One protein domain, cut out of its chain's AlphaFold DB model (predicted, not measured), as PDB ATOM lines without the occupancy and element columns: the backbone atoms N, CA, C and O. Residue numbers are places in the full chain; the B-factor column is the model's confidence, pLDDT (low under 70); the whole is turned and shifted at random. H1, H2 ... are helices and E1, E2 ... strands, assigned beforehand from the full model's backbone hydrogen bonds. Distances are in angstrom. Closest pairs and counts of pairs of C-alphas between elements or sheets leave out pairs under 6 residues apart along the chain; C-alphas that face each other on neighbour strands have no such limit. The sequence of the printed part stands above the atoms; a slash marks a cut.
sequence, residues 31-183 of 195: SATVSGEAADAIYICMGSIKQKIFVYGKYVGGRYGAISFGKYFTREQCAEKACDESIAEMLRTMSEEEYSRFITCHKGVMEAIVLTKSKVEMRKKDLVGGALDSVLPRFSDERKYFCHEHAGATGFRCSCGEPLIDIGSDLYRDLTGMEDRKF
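Overview. This is residues 31 to 183 of the 195 residues of an uncharacterized protein of Spirochaetes bacterium (UniProt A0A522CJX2). Two small lobes, each a three-stranded sheet with a helix over one face, lie far apart at the two ends of a long, flat body, with helices H2 and H5 running opposite ways between them. One lobe holds E2, E4 and E3 with H4 on the sheet and H3 at its far end; the other holds E5, E1 and E6 with H6 on the sheet, while H7 packs on H2 and H8 lies beyond H7, in contact with no other helix. The printed part has 153 residues, with eight named helices and six named strands in the order H1 E1 H2 E2 H3 H4 E3 E4 H5 E5 H6 E6 H7 H8. Both sheets, E5 - E1 - E6 and E2 - E4 - E3, are antiparallel, and the class is mixed, helices and strands. The whole is loose, with a radius of gyration of the C-alphas of 19.5 A, and spans 60 by 37 by 20 A.

Along the chain. H1, residues 31 to 34, begins with C-alpha 31 at (307.297, 382.710, 170.362). E1 is residues 42 to 45, and H2 follows at once, residues 46 to 56, 15.2 A long. E2, residues 67 to 72, is 17.0 A long. H3 is residues 75 to 79, and H4, residues 82 to 93, measures 16.5 A. E3, residues 98 to 106, is 22.9 A long and starts at C-alpha 98, (315.280, 395.034, 202.541). E4, residues 109 to 116, measures 22.2 A, and H5, residues 117 to 128, 16.5 A. E5 is residues 145 to 147, H6 148 to 153, E6 164 to 166 and H7 170 to 176, 9.9 A long. H8, residues 180 to 183, ends with C-alpha 183 at (304.408, 384.475, 194.781).

Arrangement. E1 is the inner strand between E5 and E6; N 43 and O 146 are 2.9 A apart towards E5, and N 44 and O 165 2.8 A towards E6, each within hydrogen-bond range. H6 is on this sheet at a height of 9.1 A, over E1 and along the strands, at 4 degrees to E1 on the local plane. H1, H2 and H7 each only graze this sheet. E5, H6 and E6 form a split strand-helix-strand unit, two strands running the same way with E1 between them, and its crossover is right-handed. H2 touches H7, the closest C-alphas being those of Ile 49 and Leu 175, 7.4 A apart, at a steep tilt of 38 degrees, only just past shallow, the same way. H2 also touches H5, with residues 120 to 124 of H5 alone; the C-alphas of Val 55 and Arg 123 are closest, at 5.5 A, and the tilt of 33 degrees is shallow, only just short of steep, opposite ways. H5 only grazes the sheet E2 E4 E3 with its residues 117 to 120. In that sheet, twisted, E3 and E4 form a hairpin, with N 104 and O 111 2.8 A apart, and N 69 of E2 and O 112 of E4 are 2.8 A apart. H4 is on one face of it, giving two layers, helix over sheet; the closest C-alphas of E2 and H4, those of Phe 69 and Ile 87, are 7.6 A apart. E2, H3 H4 and E3 form a second split unit, with E4 between the strands and a right-handed crossover. H3 and H4 are close but not clearly touching, and H8 is apart from H7. Every O i to N i+4 pair is within hydrogen-bond range in H2, H3, H4, H5, H6 and H7; H1 and H8 are too short for one.

Size, cuts and confidence. The outline is flat, and the two farthest C-alphas, those of Glu 76 and Ala 153, are 61.2 A apart. The printed part has no cut. The link from H5 to E5, residues 129 to 144, is long. The mean pLDDT of the printed part is 81.5; residue 33 and residues 137 to 143, 154 to 155 and 176 to 183 are under 70.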
ATOM      1  N   SER A  31     307.292 383.945 171.153       75.50
ATOM      2  CA  SER A  31     307.297 382.710 170.362       75.50
ATOM      3  C   SER A  31     308.169 381.626 171.003       75.50
ATOM      4  O   SER A  31     307.719 380.495 171.165       75.50
ATOM      5  N   ALA A  32     309.349 381.983 171.507       75.75
ATOM      6  CA  ALA A  32     310.258 381.056 172.180       75.75
ATOM      7  C   ALA A  32     309.739 380.464 173.506       75.75
ATOM      8  O   ALA A  32     310.301 379.487 173.997       75.75
ATOM      9  N   THR A  33     308.706 381.054 174.116       68.81
ATOM     10  CA  THR A  33     308.115 380.558 175.375       68.81
ATOM     11  C   THR A  33     306.811 379.792 175.180       68.81
ATOM     12  O   THR A  33     306.420 379.039 176.072       68.81
ATOM     13  N   VAL A  34     306.136 379.961 174.038       72.81
ATOM     14  CA  VAL A  34     304.824 379.343 173.766       72.81
ATOM     15  C   VAL A  34     304.844 378.336 172.615       72.81
ATOM     16  O   VAL A  34     303.945 377.499 172.533       72.81
ATOM     17  N   SER A  35     305.837 378.409 171.726       75.31
ATOM     18  CA  SER A  35     306.001 377.483 170.604       75.31
ATOM     19  C   SER A  35     306.640 376.172 171.064       75.31
ATOM     20  O   SER A  35     307.533 376.155 171.907       75.31
ATOM     21  N   GLY A  36     306.186 375.058 170.486       74.50
ATOM     22  CA  GLY A  36     306.835 373.751 170.623       74.50
ATOM     23  C   GLY A  36     307.883 373.481 169.539       74.50
ATOM     24  O   GLY A  36     308.477 372.402 169.520       74.50
ATOM     25  N   GLU A  37     308.083 374.415 168.605       84.06
ATOM     26  CA  GLU A  37     309.018 374.248 167.497       84.06
ATOM     27  C   GLU A  37     310.442 374.620 167.913       84.06
ATOM     28  O   GLU A  37     310.715 375.719 168.391       84.06
ATOM     29  N   ALA A  38     311.395 373.718 167.659       82.31
ATOM     30  CA  ALA A  38     312.799 373.954 167.995       82.31
ATOM     31  C   ALA A  38     313.398 375.176 167.272       82.31
ATOM     32  O   ALA A  38     314.330 375.787 167.784       82.31
ATOM     33  N   ALA A  39     312.867 375.544 166.101       86.06
ATOM     34  CA  ALA A  39     313.323 376.699 165.328       86.06
ATOM     35  C   ALA A  39     313.061 378.040 166.036       86.06
ATOM     36  O   ALA A  39     313.838 378.979 165.855       86.06
ATOM     37  N   ASP A  40     312.024 378.097 166.875       83.69
ATOM     38  CA  ASP A  40     311.641 379.290 167.634       83.69
ATOM     39  C   ASP A  40     312.386 379.393 168.972       83.69
ATOM     40  O   ASP A  40     312.323 380.423 169.642       83.69
ATOM     41  N   ALA A  41     313.115 378.345 169.373       87.25
ATOM     42  CA  ALA A  41     313.785 378.294 170.663       87.25
ATOM     43  C   ALA A  41     314.887 379.361 170.784       87.25
ATOM     44  O   ALA A  41     315.774 379.508 169.928       87.25
ATOM     45  N   ILE A  42     314.868 380.065 171.916       88.69
ATOM     46  CA  ILE A  42     315.923 380.986 172.338       88.69
ATOM     47  C   ILE A  42     316.722 380.319 173.444       88.69
ATOM     48  O   ILE A  42     316.177 379.801 174.417       88.69
ATOM     49  N   TYR A  43     318.039 380.409 173.330       87.62
ATOM     50  CA  TYR A  43     318.947 379.866 174.320       87.62
ATOM     51  C   TYR A  43     319.680 380.981 175.058       87.62
ATOM     52  O   TYR A  43     320.102 381.970 174.459       87.62
ATOM     53  N   ILE A  44     319.884 380.799 176.357       85.94
ATOM     54  CA  ILE A  44     320.622 381.705 177.236       85.94
ATOM     55  C   ILE A  44     321.839 380.997 177.835       85.94
ATOM     56  O   ILE A  44     321.798 379.816 178.173       85.94
ATOM     57  N   CYS A  45     322.948 381.716 178.000       83.06
ATOM     58  CA  CYS A  45     324.118 381.169 178.682       83.06
ATOM     59  C   CYS A  45     323.856 380.896 180.176       83.06
ATOM     60  O   CYS A  45     323.499 381.804 180.932       83.06
ATOM     61  N   MET A  46     324.165 379.679 180.637       82.44
ATOM     62  CA  MET A  46     324.089 379.303 182.054       82.44
ATOM     63  C   MET A  46     324.988 380.165 182.955       82.44
ATOM     64  O   MET A  46     324.623 380.465 184.089       82.44
ATOM     65  N   GLY A  47     326.135 380.634 182.454       79.12
ATOM     66  CA  GLY A  47     326.991 381.586 183.170       79.12
ATOM     67  C   GLY A  47     326.263 382.888 183.527       79.12
ATOM     68  O   GLY A  47     326.385 383.374 184.651       79.12
ATOM     69  N   SER A  48     325.426 383.404 182.621       81.94
ATOM     70  CA  SER A  48     324.602 384.589 182.889       81.94
ATOM     71  C   SER A  48     323.521 384.306 183.938       81.94
ATOM     72  O   SER A  48     323.308 385.114 184.844       81.94
ATOM     73  N   ILE A  49     322.893 383.126 183.890       81.00
ATOM     74  CA  ILE A  49     321.932 382.702 184.917       81.00
ATOM     75  C   ILE A  49     322.618 382.610 186.287       81.00
ATOM     76  O   ILE A  49     322.122 383.187 187.252       81.00
ATOM     77  N   LYS A  50     323.792 381.971 186.380       82.00
ATOM     78  CA  LYS A  50     324.580 381.878 187.622       82.00
ATOM     79  C   LYS A  50     324.889 383.253 188.215       82.00
ATOM     80  O   LYS A  50     324.753 383.429 189.422       82.00
ATOM     81  N   GLN A  51     325.245 384.239 187.391       79.81
ATOM     82  CA  GLN A  51     325.460 385.613 187.856       79.81
ATOM     83  C   GLN A  51     324.180 386.275 188.364       79.81
ATOM     84  O   GLN A  51     324.199 386.900 189.424       79.81
ATOM     85  N   LYS A  52     323.056 386.111 187.655       81.19
ATOM     86  CA  LYS A  52     321.751 386.612 188.111       81.19
ATOM     87  C   LYS A  52     321.395 386.012 189.472       81.19
ATOM     88  O   LYS A  52     321.070 386.751 190.400       81.19
ATOM     89  N   ILE A  53     321.521 384.692 189.623       80.94
ATOM     90  CA  ILE A  53     321.285 384.009 190.899       80.94
ATOM     91  C   ILE A  53     322.304 384.489 191.940       80.94
ATOM     92  O   ILE A  53     321.926 384.688 193.083       80.94
ATOM     93  N   PHE A  54     323.577 384.720 191.606       84.00
ATOM     94  CA  PHE A  54     324.552 385.284 192.549       84.00
ATOM     95  C   PHE A  54     324.108 386.653 193.077       84.00
ATOM     96  O   PHE A  54     324.065 386.860 194.287       84.00
ATOM     97  N   VAL A  55     323.732 387.574 192.189       81.88
ATOM     98  CA  VAL A  55     323.342 388.940 192.559       81.88
ATOM     99  C   VAL A  55     322.059 388.940 193.387       81.88
ATOM    100  O   VAL A  55     322.048 389.506 194.480       81.88
ATOM    101  N   TYR A  56     321.015 388.262 192.913       80.19
ATOM    102  CA  TYR A  56     319.662 388.357 193.475       80.19
ATOM    103  C   TYR A  56     319.280 387.196 194.406       80.19
ATOM    104  O   TYR A  56     318.230 387.217 195.043       80.19
ATOM    105  N   GLY A  57     320.128 386.175 194.513       75.12
ATOM    106  CA  GLY A  57     319.881 384.985 195.322       75.12
ATOM    107  C   GLY A  57     320.142 385.181 196.813       75.12
ATOM    108  O   GLY A  57     320.888 386.058 197.259       75.12
ATOM    109  N   LYS A  58     319.539 384.308 197.616       70.81
ATOM    110  CA  LYS A  58     319.591 384.341 199.084       70.81
ATOM    111  C   LYS A  58     320.618 383.338 199.619       70.81
ATOM    112  O   LYS A  58     320.256 382.317 200.187       70.81
ATOM    113  N   TYR A  59     321.904 383.622 199.415       78.25
ATOM    114  CA  TYR A  59     323.003 382.879 200.051       78.25
ATOM    115  C   TYR A  59     323.262 383.427 201.441       78.25
ATOM    116  O   TYR A  59     323.273 384.641 201.601       78.25
ATOM    117  N   VAL A  60     323.528 382.572 202.420       80.00
ATOM    118  CA  VAL A  60     323.897 382.987 203.780       80.00
ATOM    119  C   VAL A  60     325.409 382.875 203.989       80.00
ATOM    120  O   VAL A  60     326.054 381.993 203.426       80.00
ATOM    121  N   GLY A  61     325.970 383.763 204.812       80.44
ATOM    122  CA  GLY A  61     327.379 383.720 205.214       80.44
ATOM    123  C   GLY A  61     328.376 384.411 204.270       80.44
ATOM    124  O   GLY A  61     328.104 384.707 203.107       80.44
ATOM    125  N   GLY A  62     329.565 384.692 204.808       87.12
ATOM    126  CA  GLY A  62     330.647 385.376 204.096       87.12
ATOM    127  C   GLY A  62     330.352 386.845 203.762       87.12
ATOM    128  O   GLY A  62     329.349 387.426 204.173       87.12
ATOM    129  N   ARG A  63     331.246 387.460 202.978       88.75
ATOM    130  CA  ARG A  63     331.154 388.877 202.570       88.75
ATOM    131  C   ARG A  63     329.846 389.196 201.836       88.75
ATOM    132  O   ARG A  63     329.228 390.238 202.079       88.75
ATOM    133  N   TYR A  64     329.424 388.280 200.967       88.75
ATOM    134  CA  TYR A  64     328.259 388.440 200.098       88.75
ATOM    135  C   TYR A  64     326.960 387.905 200.704       88.75
ATOM    136  O   TYR A  64     325.931 388.009 200.046       88.75
ATOM    137  N   GLY A  65     326.975 387.343 201.914       88.25
ATOM    138  CA  GLY A  65     325.812 386.694 202.515       88.25
ATOM    139  C   GLY A  65     324.654 387.640 202.838       88.25
ATOM    140  O   GLY A  65     324.859 388.786 203.240       88.25
ATOM    141  N   ALA A  66     323.439 387.128 202.668       88.44
ATOM    142  CA  ALA A  66     322.194 387.634 203.225       88.44
ATOM    143  C   ALA A  66     322.189 387.483 204.755       88.44
ATOM    144  O   ALA A  66     322.930 386.675 205.320       88.44
ATOM    145  N   ILE A  67     321.344 388.271 205.413       91.25
ATOM    146  CA  ILE A  67     321.206 388.296 206.869       91.25
ATOM    147  C   ILE A  67     320.305 387.141 207.298       91.25
ATOM    148  O   ILE A  67     319.209 386.980 206.766       91.25
ATOM    149  N   SER A  68     320.758 386.355 208.271       90.19
ATOM    150  CA  SER A  68     319.944 385.333 208.927       90.19
ATOM    151  C   SER A  68     319.352 385.893 210.215       90.19
ATOM    152  O   SER A  68     320.069 386.460 211.036       90.19
ATOM    153  N   PHE A  69     318.051 385.707 210.397       88.31
ATOM    154  CA  PHE A  69     317.302 386.119 211.577       88.31
ATOM    155  C   PHE A  69     316.455 384.948 212.065       88.31
ATOM    156  O   PHE A  69     315.825 384.271 211.261       88.31
ATOM    157  N   GLY A  70     316.429 384.705 213.371       90.19
ATOM    158  CA  GLY A  70     315.633 383.634 213.962       90.19
ATOM    159  C   GLY A  70     315.010 384.088 215.272       90.19
ATOM    160  O   GLY A  70     315.709 384.636 216.124       90.19
ATOM    161  N   LYS A  71     313.701 383.885 215.438       92.38
ATOM    162  CA  LYS A  71     312.983 384.253 216.665       92.38
ATOM    163  C   LYS A  71     311.732 383.398 216.845       92.38
ATOM    164  O   LYS A  71     311.089 382.994 215.877       92.38
ATOM    165  N   TYR A  72     311.393 383.119 218.098       94.25
ATOM    166  CA  TYR A  72     310.143 382.453 218.446       94.25
ATOM    167  C   TYR A  72     308.996 383.465 218.518       94.25
ATOM    168  O   TYR A  72     309.146 384.530 219.120       94.25
ATOM    169  N   PHE A  73     307.854 383.102 217.944       89.50
ATOM    170  CA  PHE A  73     306.614 383.864 217.982       89.50
ATOM    171  C   PHE A  73     305.466 382.966 218.445       89.50
ATOM    172  O   PHE A  73     305.274 381.848 217.959       89.50
ATOM    173  N   THR A  74     304.687 383.482 219.390       90.31
ATOM    174  CA  THR A  74     303.415 382.884 219.808       90.31
ATOM    175  C   THR A  74     302.352 383.039 218.718       90.31
ATOM    176  O   THR A  74     302.522 383.784 217.749       90.31
ATOM    177  N   ARG A  75     301.225 382.335 218.866       86.81
ATOM    178  CA  ARG A  75     300.119 382.402 217.900       86.81
ATOM    179  C   ARG A  75     299.531 383.812 217.818       86.81
ATOM    180  O   ARG A  75     299.223 384.273 216.723       86.81
ATOM    181  N   GLU A  76     299.412 384.479 218.959       91.38
ATOM    182  CA  GLU A  76     298.918 385.846 219.099       91.38
ATOM    183  C   GLU A  76     299.851 386.830 218.378       91.38
ATOM    184  O   GLU A  76     299.412 387.575 217.508       91.38
ATOM    185  N   GLN A  77     301.162 386.732 218.619       89.12
ATOM    186  CA  GLN A  77     302.169 387.571 217.955       89.12
ATOM    187  C   GLN A  77     302.213 387.372 216.434       89.12
ATOM    188  O   GLN A  77     302.455 388.318 215.685       89.12
ATOM    189  N   CYS A  78     301.979 386.145 215.958       82.38
ATOM    190  CA  CYS A  78     301.844 385.877 214.528       82.38
ATOM    191  C   CYS A  78     300.593 386.545 213.938       82.38
ATOM    192  O   CYS A  78     300.669 387.089 212.838       82.38
ATOM    193  N   ALA A  79     299.460 386.531 214.651       84.94
ATOM    194  CA  ALA A  79     298.232 387.198 214.210       84.94
ATOM    195  C   ALA A  79     298.406 388.726 214.119       84.94
ATOM    196  O   ALA A  79     297.866 389.357 213.213       84.94
ATOM    197  N   GLU A  80     299.221 389.296 215.005       90.75
ATOM    198  CA  GLU A  80     299.582 390.718 215.029       90.75
ATOM    199  C   GLU A  80     300.709 391.088 214.049       90.75
ATOM    200  O   GLU A  80     301.072 392.254 213.948       90.75
ATOM    201  N   LYS A  81     301.266 390.122 213.305       86.88
ATOM    202  CA  LYS A  81     302.415 390.319 212.399       86.88
ATOM    203  C   LYS A  81     303.673 390.881 213.083       86.88
ATOM    204  O   LYS A  81     304.516 391.494 212.428       86.88
ATOM    205  N   ALA A  82     303.885 390.577 214.365       89.75
ATOM    206  CA  ALA A  82     305.077 390.993 215.120       89.75
ATOM    207  C   ALA A  82     306.408 390.492 214.505       89.75
ATOM    208  O   ALA A  82     307.496 390.995 214.810       89.75
ATOM    209  N   CYS A  83     306.334 389.480 213.636       86.50
ATOM    210  CA  CYS A  83     307.454 388.984 212.845       86.50
ATOM    211  C   CYS A  83     307.991 390.022 211.848       86.50
ATOM    212  O   CYS A  83     309.209 390.180 211.751       86.50
ATOM    213  N   ASP A  84     307.112 390.750 211.157       89.44
ATOM    214  CA  ASP A  84     307.495 391.777 210.186       89.44
ATOM    215  C   ASP A  84     308.140 392.976 210.883       89.44
ATOM    216  O   ASP A  84     309.165 393.486 210.430       89.44
ATOM    217  N   GLU A  85     307.589 393.375 212.029       91.94
ATOM    218  CA  GLU A  85     308.133 394.455 212.853       91.94
ATOM    219  C   GLU A  85     309.524 394.112 213.388       91.94
ATOM    220  O   GLU A  85     310.435 394.930 213.289       91.94
ATOM    221  N   SER A  86     309.721 392.879 213.871       93.00
ATOM    222  CA  SER A  86     311.030 392.426 214.361       93.00
ATOM    223  C   SER A  86     312.097 392.431 213.253       93.00
ATOM    224  O   SER A  86     313.241 392.807 213.505       93.00
ATOM    225  N   ILE A  87     311.737 392.039 212.023       90.94
ATOM    226  CA  ILE A  87     312.646 392.111 210.867       90.94
ATOM    227  C   ILE A  87     312.953 393.576 210.524       90.94
ATOM    228  O   ILE A  87     314.117 393.930 210.327       90.94
ATOM    229  N   ALA A  88     311.934 394.438 210.483       93.12
ATOM    230  CA  ALA A  88     312.102 395.856 210.174       93.12
ATOM    231  C   ALA A  88     312.956 396.590 211.221       93.12
ATOM    232  O   ALA A  88     313.761 397.455 210.871       93.12
ATOM    233  N   GLU A  89     312.802 396.250 212.501       95.12
ATOM    234  CA  GLU A  89     313.622 396.772 213.593       95.12
ATOM    235  C   GLU A  89     315.080 396.331 213.450       95.12
ATOM    236  O   GLU A  89     315.970 397.180 213.444       95.12
ATOM    237  N   MET A  90     315.329 395.034 213.232       95.38
ATOM    238  CA  MET A  90     316.676 394.504 212.999       95.38
ATOM    239  C   MET A  90     317.378 395.232 211.843       95.38
ATOM    240  O   MET A  90     318.516 395.678 211.990       95.38
ATOM    241  N   LEU A  91     316.701 395.376 210.700       95.06
ATOM    242  CA  LEU A  91     317.252 396.075 209.538       95.06
ATOM    243  C   LEU A  91     317.584 397.535 209.858       95.06
ATOM    244  O   LEU A  91     318.656 398.017 209.499       95.06
ATOM    245  N   ARG A  92     316.718 398.218 210.614       96.25
ATOM    246  CA  ARG A  92     316.948 399.599 211.050       96.25
ATOM    247  C   ARG A  92     318.167 399.720 211.960       96.25
ATOM    248  O   ARG A  92     318.976 400.618 211.754       96.25
ATOM    249  N   THR A  93     318.336 398.811 212.922       95.94
ATOM    250  CA  THR A  93     319.525 398.766 213.790       95.94
ATOM    251  C   THR A  93     320.807 398.587 212.979       95.94
ATOM    252  O   THR A  93     321.832 399.180 213.303       95.94
ATOM    253  N   MET A  94     320.747 397.810 211.898       94.25
ATOM    254  CA  MET A  94     321.877 397.578 210.998       94.25
ATOM    255  C   MET A  94     322.058 398.674 209.938       94.25
ATOM    256  O   MET A  94     323.029 398.623 209.189       94.25
ATOM    257  N   SER A  95     321.163 399.669 209.880       95.81
ATOM    258  CA  SER A  95     321.106 400.667 208.799       95.81
ATOM    259  C   SER A  95     321.019 400.030 207.403       95.81
ATOM    260  O   SER A  95     321.650 400.483 206.452       95.81
ATOM    261  N   GLU A  96     320.246 398.952 207.293       94.62
ATOM    262  CA  GLU A  96     320.049 398.173 206.075       94.62
ATOM    263  C   GLU A  96     318.622 398.326 205.540       94.62
ATOM    264  O   GLU A  96     317.664 398.488 206.295       94.62
ATOM    265  N   GLU A  97     318.470 398.215 204.221       92.69
ATOM    266  CA  GLU A  97     317.163 398.200 203.558       92.69
ATOM    267  C   GLU A  97     316.893 396.832 202.936       92.69
ATOM    268  O   GLU A  97     317.740 396.283 202.228       92.69
ATOM    269  N   GLU A  98     315.694 396.295 203.152       87.75
ATOM    270  CA  GLU A  98     315.280 395.034 202.541       87.75
ATOM    271  C   GLU A  98     315.213 395.153 201.010       87.75
ATOM    272  O   GLU A  98     314.657 396.107 200.463       87.75
ATOM    273  N   TYR A  99     315.773 394.157 200.323       86.50
ATOM    274  CA  TYR A  99     315.518 393.901 198.908       86.50
ATOM    275  C   TYR A  99     314.511 392.757 198.751       86.50
ATOM    276  O   TYR A  99     313.505 392.907 198.068       86.50
ATOM    277  N   SER A 100     314.755 391.619 199.407       84.25
ATOM    278  CA  SER A 100     313.803 390.507 199.453       84.25
ATOM    279  C   SER A 100     314.065 389.592 200.647       84.25
ATOM    280  O   SER A 100     315.183 389.512 201.155       84.25
ATOM    281  N   ARG A 101     313.056 388.828 201.079       84.38
ATOM    282  CA  ARG A 101     313.183 387.894 202.214       84.38
ATOM    283  C   ARG A 101     312.652 386.501 201.912       84.38
ATOM    284  O   ARG A 101     311.862 386.305 200.990       84.38
ATOM    285  N   PHE A 102     313.120 385.506 202.644       80.12
ATOM    286  CA  PHE A 102     312.541 384.168 202.689       80.12
ATOM    287  C   PHE A 102     312.290 383.824 204.145       80.12
ATOM    288  O   PHE A 102     313.203 383.962 204.948       80.12
ATOM    289  N   ILE A 103     311.069 383.413 204.465       80.00
ATOM    290  CA  ILE A 103     310.662 383.086 205.826       80.00
ATOM    291  C   ILE A 103     310.225 381.628 205.852       80.00
ATOM    292  O   ILE A 103     309.465 381.187 204.991       80.00
ATOM    293  N   THR A 104     310.681 380.905 206.864       77.19
ATOM    294  CA  THR A 104     310.150 379.599 207.245       77.19
ATOM    295  C   THR A 104     309.664 379.669 208.680       77.19
ATOM    296  O   THR A 104     310.218 380.401 209.499       77.19
ATOM    297  N   CYS A 105     308.591 378.946 208.986       78.75
ATOM    298  CA  CYS A 105     308.058 378.876 210.336       78.75
ATOM    299  C   CYS A 105     307.752 377.423 210.683       78.75
ATOM    300  O   CYS A 105     307.010 376.749 209.966       78.75
ATOM    301  N   HIS A 106     308.310 376.943 211.791       83.00
ATOM    302  CA  HIS A 106     308.036 375.614 212.311       83.00
ATOM    303  C   HIS A 106     307.802 375.669 213.820       83.00
ATOM    304  O   HIS A 106     308.670 376.083 214.583       83.00
ATOM    305  N   LYS A 107     306.611 375.237 214.264       84.62
ATOM    306  CA  LYS A 107     306.221 375.190 215.687       84.62
ATOM    307  C   LYS A 107     306.456 376.517 216.437       84.62
ATOM    308  O   LYS A 107     306.896 376.516 217.582       84.62
ATOM    309  N   GLY A 108     306.171 377.645 215.783       77.88
ATOM    310  CA  GLY A 108     306.359 378.990 216.342       77.88
ATOM    311  C   GLY A 108     307.789 379.528 216.247       77.88
ATOM    312  O   GLY A 108     308.007 380.702 216.513       77.88
ATOM    313  N   VAL A 109     308.769 378.725 215.826       85.19
ATOM    314  CA  VAL A 109     310.113 379.215 215.501       85.19
ATOM    315  C   VAL A 109     310.103 379.724 214.068       85.19
ATOM    316  O   VAL A 109     309.866 378.951 213.139       85.19
ATOM    317  N   MET A 110     310.344 381.021 213.899       86.81
ATOM    318  CA  MET A 110     310.506 381.647 212.596       86.81
ATOM    319  C   MET A 110     311.991 381.826 212.290       86.81
ATOM    320  O   MET A 110     312.733 382.362 213.113       86.81
ATOM    321  N   GLU A 111     312.394 381.407 211.094       82.81
ATOM    322  CA  GLU A 111     313.705 381.680 210.515       82.81
ATOM    323  C   GLU A 111     313.522 382.488 209.231       82.81
ATOM    324  O   GLU A 111     312.745 382.115 208.348       82.81
ATOM    325  N   ALA A 112     314.253 383.590 209.118       82.06
ATOM    326  CA  ALA A 112     314.250 384.472 207.971       82.06
ATOM    327  C   ALA A 112     315.656 384.626 207.387       82.06
ATOM    328  O   ALA A 112     316.639 384.815 208.102       82.06
ATOM    329  N   ILE A 113     315.733 384.596 206.059       86.12
ATOM    330  CA  ILE A 113     316.907 384.997 205.285       86.12
ATOM    331  C   ILE A 113     316.535 386.262 204.523       86.12
ATOM    332  O   ILE A 113     315.674 386.230 203.639       86.12
ATOM    333  N   VAL A 114     317.188 387.370 204.856       85.81
ATOM    334  CA  VAL A 114     316.899 388.700 204.318       85.81
ATOM    335  C   VAL A 114     318.060 389.164 203.446       85.81
ATOM    336  O   VAL A 114     319.181 389.365 203.915       85.81
ATOM    337  N   LEU A 115     317.796 389.325 202.152       87.44
ATOM    338  CA  LEU A 115     318.709 389.954 201.210       87.44
ATOM    339  C   LEU A 115     318.463 391.462 201.235       87.44
ATOM    340  O   LEU A 115     317.332 391.905 201.035       87.44
ATOM    341  N   THR A 116     319.512 392.246 201.478       90.94
ATOM    342  CA  THR A 116     319.420 393.709 201.559       90.94
ATOM    343  C   THR A 116     319.860 394.373 200.261       90.94
ATOM    344  O   THR A 116     320.619 393.798 199.471       90.94
ATOM    345  N   LYS A 117     319.416 395.614 200.044       90.50
ATOM    346  CA  LYS A 117     319.834 396.421 198.891       90.50
ATOM    347  C   LYS A 117     321.344 396.650 198.883       90.50
ATOM    348  O   LYS A 117     321.959 396.533 197.828       90.50
ATOM    349  N   SER A 118     321.964 396.886 200.046       93.38
ATOM    350  CA  SER A 118     323.418 397.085 200.140       93.38
ATOM    351  C   SER A 118     324.193 395.856 199.639       93.38
ATOM    352  O   SER A 118     325.171 395.989 198.900       93.38
ATOM    353  N   LYS A 119     323.722 394.644 199.974       91.69
ATOM    354  CA  LYS A 119     324.320 393.385 199.514       91.69
ATOM    355  C   LYS A 119     324.159 393.208 198.014       91.69
ATOM    356  O   LYS A 119     325.130 392.831 197.359       91.69
ATOM    357  N   VAL A 120     322.979 393.501 197.468       87.75
ATOM    358  CA  VAL A 120     322.738 393.457 196.017       87.75
ATOM    359  C   VAL A 120     323.681 394.412 195.286       87.75
ATOM    360  O   VAL A 120     324.373 393.993 194.359       87.75
ATOM    361  N   GLU A 121     323.785 395.662 195.736       89.62
ATOM    362  CA  GLU A 121     324.639 396.664 195.093       89.62
ATOM    363  C   GLU A 121     326.130 396.329 195.202       89.62
ATOM    364  O   GLU A 121     326.869 396.443 194.225       89.62
ATOM    365  N   MET A 122     326.582 395.809 196.346       92.62
ATOM    366  CA  MET A 122     327.951 395.312 196.485       92.62
ATOM    367  C   MET A 122     328.242 394.151 195.526       92.62
ATOM    368  O   MET A 122     329.296 394.136 194.894       92.62
ATOM    369  N   ARG A 123     327.323 393.185 195.392       88.81
ATOM    370  CA  ARG A 123     327.487 392.053 194.467       88.81
ATOM    371  C   ARG A 123     327.561 392.528 193.018       88.81
ATOM    372  O   ARG A 123     328.445 392.080 192.296       88.81
ATOM    373  N   LYS A 124     326.689 393.458 192.607       87.81
ATOM    374  CA  LYS A 124     326.738 394.080 191.272       87.81
ATOM    375  C   LYS A 124     328.072 394.782 191.038       87.81
ATOM    376  O   LYS A 124     328.715 394.545 190.021       87.81
ATOM    377  N   LYS A 125     328.508 395.609 191.992       89.06
ATOM    378  CA  LYS A 125     329.767 396.355 191.898       89.06
ATOM    379  C   LYS A 125     330.972 395.427 191.758       89.06
ATOM    380  O   LYS A 125     331.806 395.664 190.892       89.06
ATOM    381  N   ASP A 126     331.060 394.383 192.575       89.19
ATOM    382  CA  ASP A 126     332.195 393.454 192.549       89.19
ATOM    383  C   ASP A 126     332.185 392.561 191.295       89.19
ATOM    384  O   ASP A 126     333.251 392.223 190.776       89.19
ATOM    385  N   LEU A 127     330.997 392.236 190.770       83.50
ATOM    386  CA  LEU A 127     330.840 391.530 189.499       83.50
ATOM    387  C   LEU A 127     331.305 392.388 188.312       83.50
ATOM    388  O   LEU A 127     332.083 391.925 187.485       83.50
ATOM    389  N   VAL A 128     330.880 393.655 188.250       83.12
ATOM    390  CA  VAL A 128     331.274 394.596 187.183       83.12
ATOM    391  C   VAL A 128     332.746 395.004 187.308       83.12
ATOM    392  O   VAL A 128     333.440 395.157 186.306       83.12
ATOM    393  N   GLY A 129     333.241 395.154 188.537       80.75
ATOM    394  CA  GLY A 129     334.620 395.539 188.840       80.75
ATOM    395  C   GLY A 129     335.657 394.435 188.622       80.75
ATOM    396  O   GLY A 129     336.848 394.693 188.778       80.75
ATOM    397  N   GLY A 130     335.230 393.216 188.277       80.75
ATOM    398  CA  GLY A 130     336.115 392.088 187.977       80.75
ATOM    399  C   GLY A 130     336.711 391.381 189.194       80.75
ATOM    400  O   GLY A 130     337.538 390.486 189.045       80.75
ATOM    401  N   ALA A 131     336.275 391.722 190.411       86.56
ATOM    402  CA  ALA A 131     336.741 391.061 191.635       86.56
ATOM    403  C   ALA A 131     336.367 389.567 191.677       86.56
ATOM    404  O   ALA A 131     336.946 388.802 192.446       86.56
ATOM    405  N   LEU A 132     335.397 389.165 190.852       84.81
ATOM    406  CA  LEU A 132     334.876 387.807 190.757       84.81
ATOM    407  C   LEU A 132     335.284 387.092 189.460       84.81
ATOM    408  O   LEU A 132     334.827 385.976 189.253       84.81
ATOM    409  N   ASP A 133     336.157 387.662 188.619       83.56
ATOM    410  CA  ASP A 133     336.489 387.105 187.290       83.56
ATOM    411  C   ASP A 133     337.046 385.668 187.345       83.56
ATOM    412  O   ASP A 133     336.876 384.893 186.404       83.56
ATOM    413  N   SER A 134     337.690 385.291 188.454       82.62
ATOM    414  CA  SER A 134     338.236 383.945 188.669       82.62
ATOM    415  C   SER A 134     337.177 382.879 188.969       82.62
ATOM    416  O   SER A 134     337.466 381.690 188.854       82.62
ATOM    417  N   VAL A 135     335.969 383.285 189.370       81.38
ATOM    418  CA  VAL A 135     334.869 382.390 189.774       81.38
ATOM    419  C   VAL A 135     333.607 382.577 188.933       81.38
ATOM    420  O   VAL A 135     332.836 381.638 188.756       81.38
ATOM    421  N   LEU A 136     333.394 383.780 188.402       77.94
ATOM    422  CA  LEU A 136     332.289 384.167 187.539       77.94
ATOM    423  C   LEU A 136     332.871 384.924 186.335       77.94
ATOM    424  O   LEU A 136     333.251 386.085 186.479       77.94
ATOM    425  N   PRO A 137     332.934 384.308 185.143       68.81
ATOM    426  CA  PRO A 137     333.412 384.998 183.946       68.81
ATOM    427  C   PRO A 137     332.495 386.180 183.624       68.81
ATOM    428  O   PRO A 137     331.286 386.069 183.819       68.81
ATOM    429  N   ARG A 138     333.032 387.298 183.123       66.75
ATOM    430  CA  ARG A 138     332.231 388.501 182.827       66.75
ATOM    431  C   ARG A 138     331.147 388.224 181.789       66.75
ATOM    432  O   ARG A 138     331.429 387.713 180.709       66.75
ATOM    433  N   PHE A 139     329.929 388.656 182.101       66.19
ATOM    434  CA  PHE A 139     328.798 388.671 181.178       66.19
ATOM    435  C   PHE A 139     328.115 390.029 181.254       66.19
ATOM    436  O   PHE A 139     327.988 390.602 182.334       66.19
ATOM    437  N   SER A 140     327.682 390.533 180.102       62.44
ATOM    438  CA  SER A 140     326.758 391.659 180.024       62.44
ATOM    439  C   SER A 140     325.377 391.149 179.628       62.44
ATOM    440  O   SER A 140     325.255 390.180 178.872       62.44
ATOM    441  N   ASP A 141     324.331 391.810 180.121       58.12
ATOM    442  CA  ASP A 141     322.948 391.478 179.762       58.12
ATOM    443  C   ASP A 141     322.684 391.614 178.253       58.12
ATOM    444  O   ASP A 141     321.871 390.873 177.704       58.12
ATOM    445  N   GLU A 142     323.454 392.467 177.576       57.50
ATOM    446  CA  GLU A 142     323.419 392.697 176.128       57.50
ATOM    447  C   GLU A 142     323.980 391.530 175.292       57.50
ATOM    448  O   GLU A 142     323.848 391.533 174.070       57.50
ATOM    449  N   ARG A 143     324.654 390.540 175.903       65.31
ATOM    450  CA  ARG A 143     325.396 389.498 175.165       65.31
ATOM    451  C   ARG A 143     325.194 388.084 175.708       65.31
ATOM    452  O   ARG A 143     326.166 387.381 175.988       65.31
ATOM    453  N   LYS A 144     323.941 387.642 175.857       77.00
ATOM    454  CA  LYS A 144     323.650 386.322 176.453       77.00
ATOM    455  C   LYS A 144     322.705 385.397 175.687       77.00
ATOM    456  O   LYS A 144     322.610 384.237 176.089       77.00
ATOM    457  N   TYR A 145     322.046 385.870 174.629       85.38
ATOM    458  CA  TYR A 145     321.017 385.108 173.916       85.38
ATOM    459  C   TYR A 145     321.498 384.568 172.565       85.38
ATOM    460  O   TYR A 145     322.267 385.215 171.856       85.38
ATOM    461  N   PHE A 146     321.025 383.382 172.194       88.44
ATOM    462  CA  PHE A 146     321.406 382.673 170.973       88.44
ATOM    463  C   PHE A 146     320.158 382.087 170.307       88.44
ATOM    464  O   PHE A 146     319.297 381.539 170.995       88.44
ATOM    465  N   CYS A 147     320.062 382.173 168.976       90.62
ATOM    466  CA  CYS A 147     319.033 381.439 168.236       90.62
ATOM    467  C   CYS A 147     319.394 379.954 168.119       90.62
ATOM    468  O   CYS A 147     320.570 379.581 168.213       90.62
ATOM    469  N   HIS A 148     318.389 379.127 167.832       90.25
ATOM    470  CA  HIS A 148     318.548 377.689 167.635       90.25
ATOM    471  C   HIS A 148     319.674 377.302 166.663       90.25
ATOM    472  O   HIS A 148     320.516 376.474 167.008       90.25
ATOM    473  N   GLU A 149     319.758 377.950 165.494       89.81
ATOM    474  CA  GLU A 149     320.794 377.672 164.482       89.81
ATOM    475  C   GLU A 149     322.220 377.757 165.059       89.81
ATOM    476  O   GLU A 149     323.052 376.876 164.832       89.81
ATOM    477  N   HIS A 150     322.505 378.796 165.853       87.12
ATOM    478  CA  HIS A 150     323.837 379.008 166.428       87.12
ATOM    479  C   HIS A 150     324.067 378.190 167.700       87.12
ATOM    480  O   HIS A 150     325.196 377.764 167.956       87.12
ATOM    481  N   ALA A 151     323.016 377.924 168.479       85.75
ATOM    482  CA  ALA A 151     323.103 377.029 169.628       85.75
ATOM    483  C   ALA A 151     323.461 375.594 169.192       85.75
ATOM    484  O   ALA A 151     324.332 374.965 169.796       85.75
ATOM    485  N   GLY A 152     322.863 375.115 168.095       80.31
ATOM    486  CA  GLY A 152     323.164 373.812 167.501       80.31
ATOM    487  C   GLY A 152     324.579 373.723 166.916       80.31
ATOM    488  O   GLY A 152     325.298 372.762 167.188       80.31
ATOM    489  N   ALA A 153     325.022 374.741 166.168       74.69
ATOM    490  CA  ALA A 153     326.339 374.746 165.518       74.69
ATOM    491  C   ALA A 153     327.526 374.791 166.502       74.69
ATOM    492  O   ALA A 153     328.603 374.276 166.208       74.69
ATOM    493  N   THR A 154     327.342 375.398 167.677       66.38
ATOM    494  CA  THR A 154     328.390 375.558 168.703       66.38
ATOM    495  C   THR A 154     328.451 374.402 169.704       66.38
ATOM    496  O   THR A 154     329.239 374.441 170.650       66.38
ATOM    497  N   GLY A 155     327.626 373.365 169.525       67.31
ATOM    498  CA  GLY A 155     327.545 372.255 170.473       67.31
ATOM    499  C   GLY A 155     327.018 372.691 171.846       67.31
ATOM    500  O   GLY A 155     327.527 372.228 172.867       67.31
ATOM    501  N   PHE A 156     326.025 373.592 171.867       70.81
ATOM    502  CA  PHE A 156     325.326 374.090 173.060       70.81
ATOM    503  C   PHE A 156     326.214 374.758 174.119       70.81
ATOM    504  O   PHE A 156     325.883 374.730 175.303       70.81
ATOM    505  N   ARG A 157     327.337 375.373 173.737       76.75
ATOM    506  CA  ARG A 157     328.220 376.079 174.679       76.75
ATOM    507  C   ARG A 157     328.342 377.557 174.351       76.75
ATOM    508  O   ARG A 157     328.386 377.965 173.198       76.75
ATOM    509  N   CYS A 158     328.434 378.362 175.400       74.44
ATOM    510  CA  CYS A 158     328.743 379.779 175.315       74.44
ATOM    511  C   CYS A 158     330.259 380.009 175.194       74.44
ATOM    512  O   CYS A 158     331.064 379.128 175.497       74.44
ATOM    513  N   SER A 159     330.661 381.230 174.833       72.88
ATOM    514  CA  SER A 159     332.060 381.673 174.772       72.88
ATOM    515  C   SER A 159     332.824 381.523 176.093       72.88
ATOM    516  O   SER A 159     334.043 381.395 176.078       72.88
ATOM    517  N   CYS A 160     332.129 381.494 177.233       71.69
ATOM    518  CA  CYS A 160     332.735 381.218 178.537       71.69
ATOM    519  C   CYS A 160     332.917 379.715 178.842       71.69
ATOM    520  O   CYS A 160     333.395 379.366 179.917       71.69
ATOM    521  N   GLY A 161     332.490 378.822 177.942       75.44
ATOM    522  CA  GLY A 161     332.531 377.367 178.110       75.44
ATOM    523  C   GLY A 161     331.315 376.747 178.815       75.44
ATOM    524  O   GLY A 161     331.153 375.525 178.766       75.44
ATOM    525  N   GLU A 162     330.445 377.555 179.429       81.81
ATOM    526  CA  GLU A 162     329.198 377.103 180.069       81.81
ATOM    527  C   GLU A 162     328.140 376.674 179.039       81.81
ATOM    528  O   GLU A 162     328.138 377.190 177.918       81.81
ATOM    529  N   PRO A 163     327.213 375.771 179.401       84.31
ATOM    530  CA  PRO A 163     326.148 375.354 178.504       84.31
ATOM    531  C   PRO A 163     325.153 376.483 178.212       84.31
ATOM    532  O   PRO A 163     324.991 377.438 178.982       84.31
ATOM    533  N   LEU A 164     324.466 376.337 177.087       85.06
ATOM    534  CA  LEU A 164     323.287 377.097 176.716       85.06
ATOM    535  C   LEU A 164     322.034 376.365 177.208       85.06
ATOM    536  O   LEU A 164     321.940 375.144 177.104       85.06
ATOM    537  N   ILE A 165     321.081 377.117 177.746       85.19
ATOM    538  CA  ILE A 165     319.818 376.605 178.280       85.19
ATOM    539  C   ILE A 165     318.684 377.216 177.470       85.19
ATOM    540  O   ILE A 165     318.671 378.422 177.252       85.19
ATOM    541  N   ASP A 166     317.749 376.383 177.033       87.19
ATOM    542  CA  ASP A 166     316.522 376.822 176.370       87.19
ATOM    543  C   ASP A 166     315.621 377.567 177.367       87.19
ATOM    544  O   ASP A 166     315.340 377.048 178.454       87.19
ATOM    545  N   ILE A 167     315.171 378.773 177.016       81.56
ATOM    546  CA  ILE A 167     314.290 379.574 177.874       81.56
ATOM    547  C   ILE A 167     312.903 378.943 178.078       81.56
ATOM    548  O   ILE A 167     312.250 379.238 179.077       81.56
ATOM    549  N   GLY A 168     312.464 378.059 177.180       77.50
ATOM    550  CA  GLY A 168     311.233 377.278 177.321       77.50
ATOM    551  C   GLY A 168     311.388 376.036 178.207       77.50
ATOM    552  O   GLY A 168     310.400 375.379 178.529       77.50
ATOM    553  N   SER A 169     312.611 375.690 178.626       81.06
ATOM    554  CA  SER A 169     312.860 374.464 179.392       81.06
ATOM    555  C   SER A 169     312.470 374.565 180.870       81.06
ATOM    556  O   SER A 169     312.612 375.606 181.518       81.06
ATOM    557  N   ASP A 170     312.094 373.421 181.453       80.00
ATOM    558  CA  ASP A 170     311.872 373.287 182.899       80.00
ATOM    559  C   ASP A 170     313.104 373.712 183.711       80.00
ATOM    560  O   ASP A 170     312.971 374.355 184.750       80.00
ATOM    561  N   LEU A 171     314.310 373.425 183.204       79.00
ATOM    562  CA  LEU A 171     315.562 373.822 183.845       79.00
ATOM    563  C   LEU A 171     315.687 375.347 183.948       79.00
ATOM    564  O   LEU A 171     316.046 375.864 185.006       79.00
ATOM    565  N   TYR A 172     315.382 376.083 182.876       79.19
ATOM    566  CA  TYR A 172     315.378 377.545 182.921       79.19
ATOM    567  C   TYR A 172     314.343 378.072 183.917       79.19
ATOM    568  O   TYR A 172     314.657 378.952 184.727       79.19
ATOM    569  N   ARG A 173     313.131 377.502 183.904       74.44
ATOM    570  CA  ARG A 173     312.056 377.863 184.835       74.44
ATOM    571  C   ARG A 173     312.464 377.638 186.288       74.44
ATOM    572  O   ARG A 173     312.248 378.516 187.119       74.44
ATOM    573  N   ASP A 174     313.084 376.509 186.607       72.50
ATOM    574  CA  ASP A 174     313.512 376.193 187.971       72.50
ATOM    575  C   ASP A 174     314.658 377.104 188.444       72.50
ATOM    576  O   ASP A 174     314.687 377.518 189.605       72.50
ATOM    577  N   LEU A 175     315.575 377.477 187.546       71.69
ATOM    578  CA  LEU A 175     316.700 378.363 187.863       71.69
ATOM    579  C   LEU A 175     316.300 379.840 188.003       71.69
ATOM    580  O   LEU A 175     316.955 380.588 188.733       71.69
ATOM    581  N   THR A 176     315.260 380.281 187.292       68.19
ATOM    582  CA  THR A 176     314.842 381.694 187.247       68.19
ATOM    583  C   THR A 176     313.564 381.998 188.026       68.19
ATOM    584  O   THR A 176     313.371 383.147 188.419       68.19
ATOM    585  N   GLY A 177     312.740 380.993 188.332       57.53
ATOM    586  CA  GLY A 177     311.424 381.105 188.977       57.53
ATOM    587  C   GLY A 177     311.434 381.479 190.462       57.53
ATOM    588  O   GLY A 177     310.477 381.191 191.178       57.53
ATOM    589  N   MET A 178     312.505 382.109 190.950       52.12
ATOM    590  CA  MET A 178     312.690 382.409 192.371       52.12
ATOM    591  C   MET A 178     311.747 383.501 192.911       52.12
ATOM    592  O   MET A 178     311.658 383.645 194.131       52.12
ATOM    593  N   GLU A 179     311.025 384.222 192.045       55.19
ATOM    594  CA  GLU A 179     310.022 385.225 192.448       55.19
ATOM    595  C   GLU A 179     308.578 384.793 192.138       55.19
ATOM    596  O   GLU A 179     307.764 384.754 193.059       55.19
ATOM    597  N   ASP A 180     308.263 384.343 190.923       44.00
ATOM    598  CA  ASP A 180     306.866 384.057 190.549       44.00
ATOM    599  C   ASP A 180     306.300 382.789 191.194       44.00
ATOM    600  O   ASP A 180     305.152 382.766 191.634       44.00
ATOM    601  N   ARG A 181     307.106 381.730 191.321       40.88
ATOM    602  CA  ARG A 181     306.642 380.457 191.895       40.88
ATOM    603  C   ARG A 181     306.333 380.596 193.384       40.88
ATOM    604  O   ARG A 181     305.304 380.118 193.844       40.88
ATOM    605  N   LYS A 182     307.172 381.339 194.114       45.34
ATOM    606  CA  LYS A 182     306.928 381.692 195.522       45.34
ATOM    607  C   LYS A 182     305.757 382.650 195.675       45.34
ATOM    608  O   LYS A 182     305.010 382.519 196.633       45.34
ATOM    609  N   PHE A 183     305.570 383.592 194.756       41.16
ATOM    610  CA  PHE A 183     304.408 384.475 194.781       41.16
ATOM    611  C   PHE A 183     303.098 383.697 194.568       41.16
ATOM    612  O   PHE A 183     302.155 383.869 195.336       41.16
TER     613      PHE A 183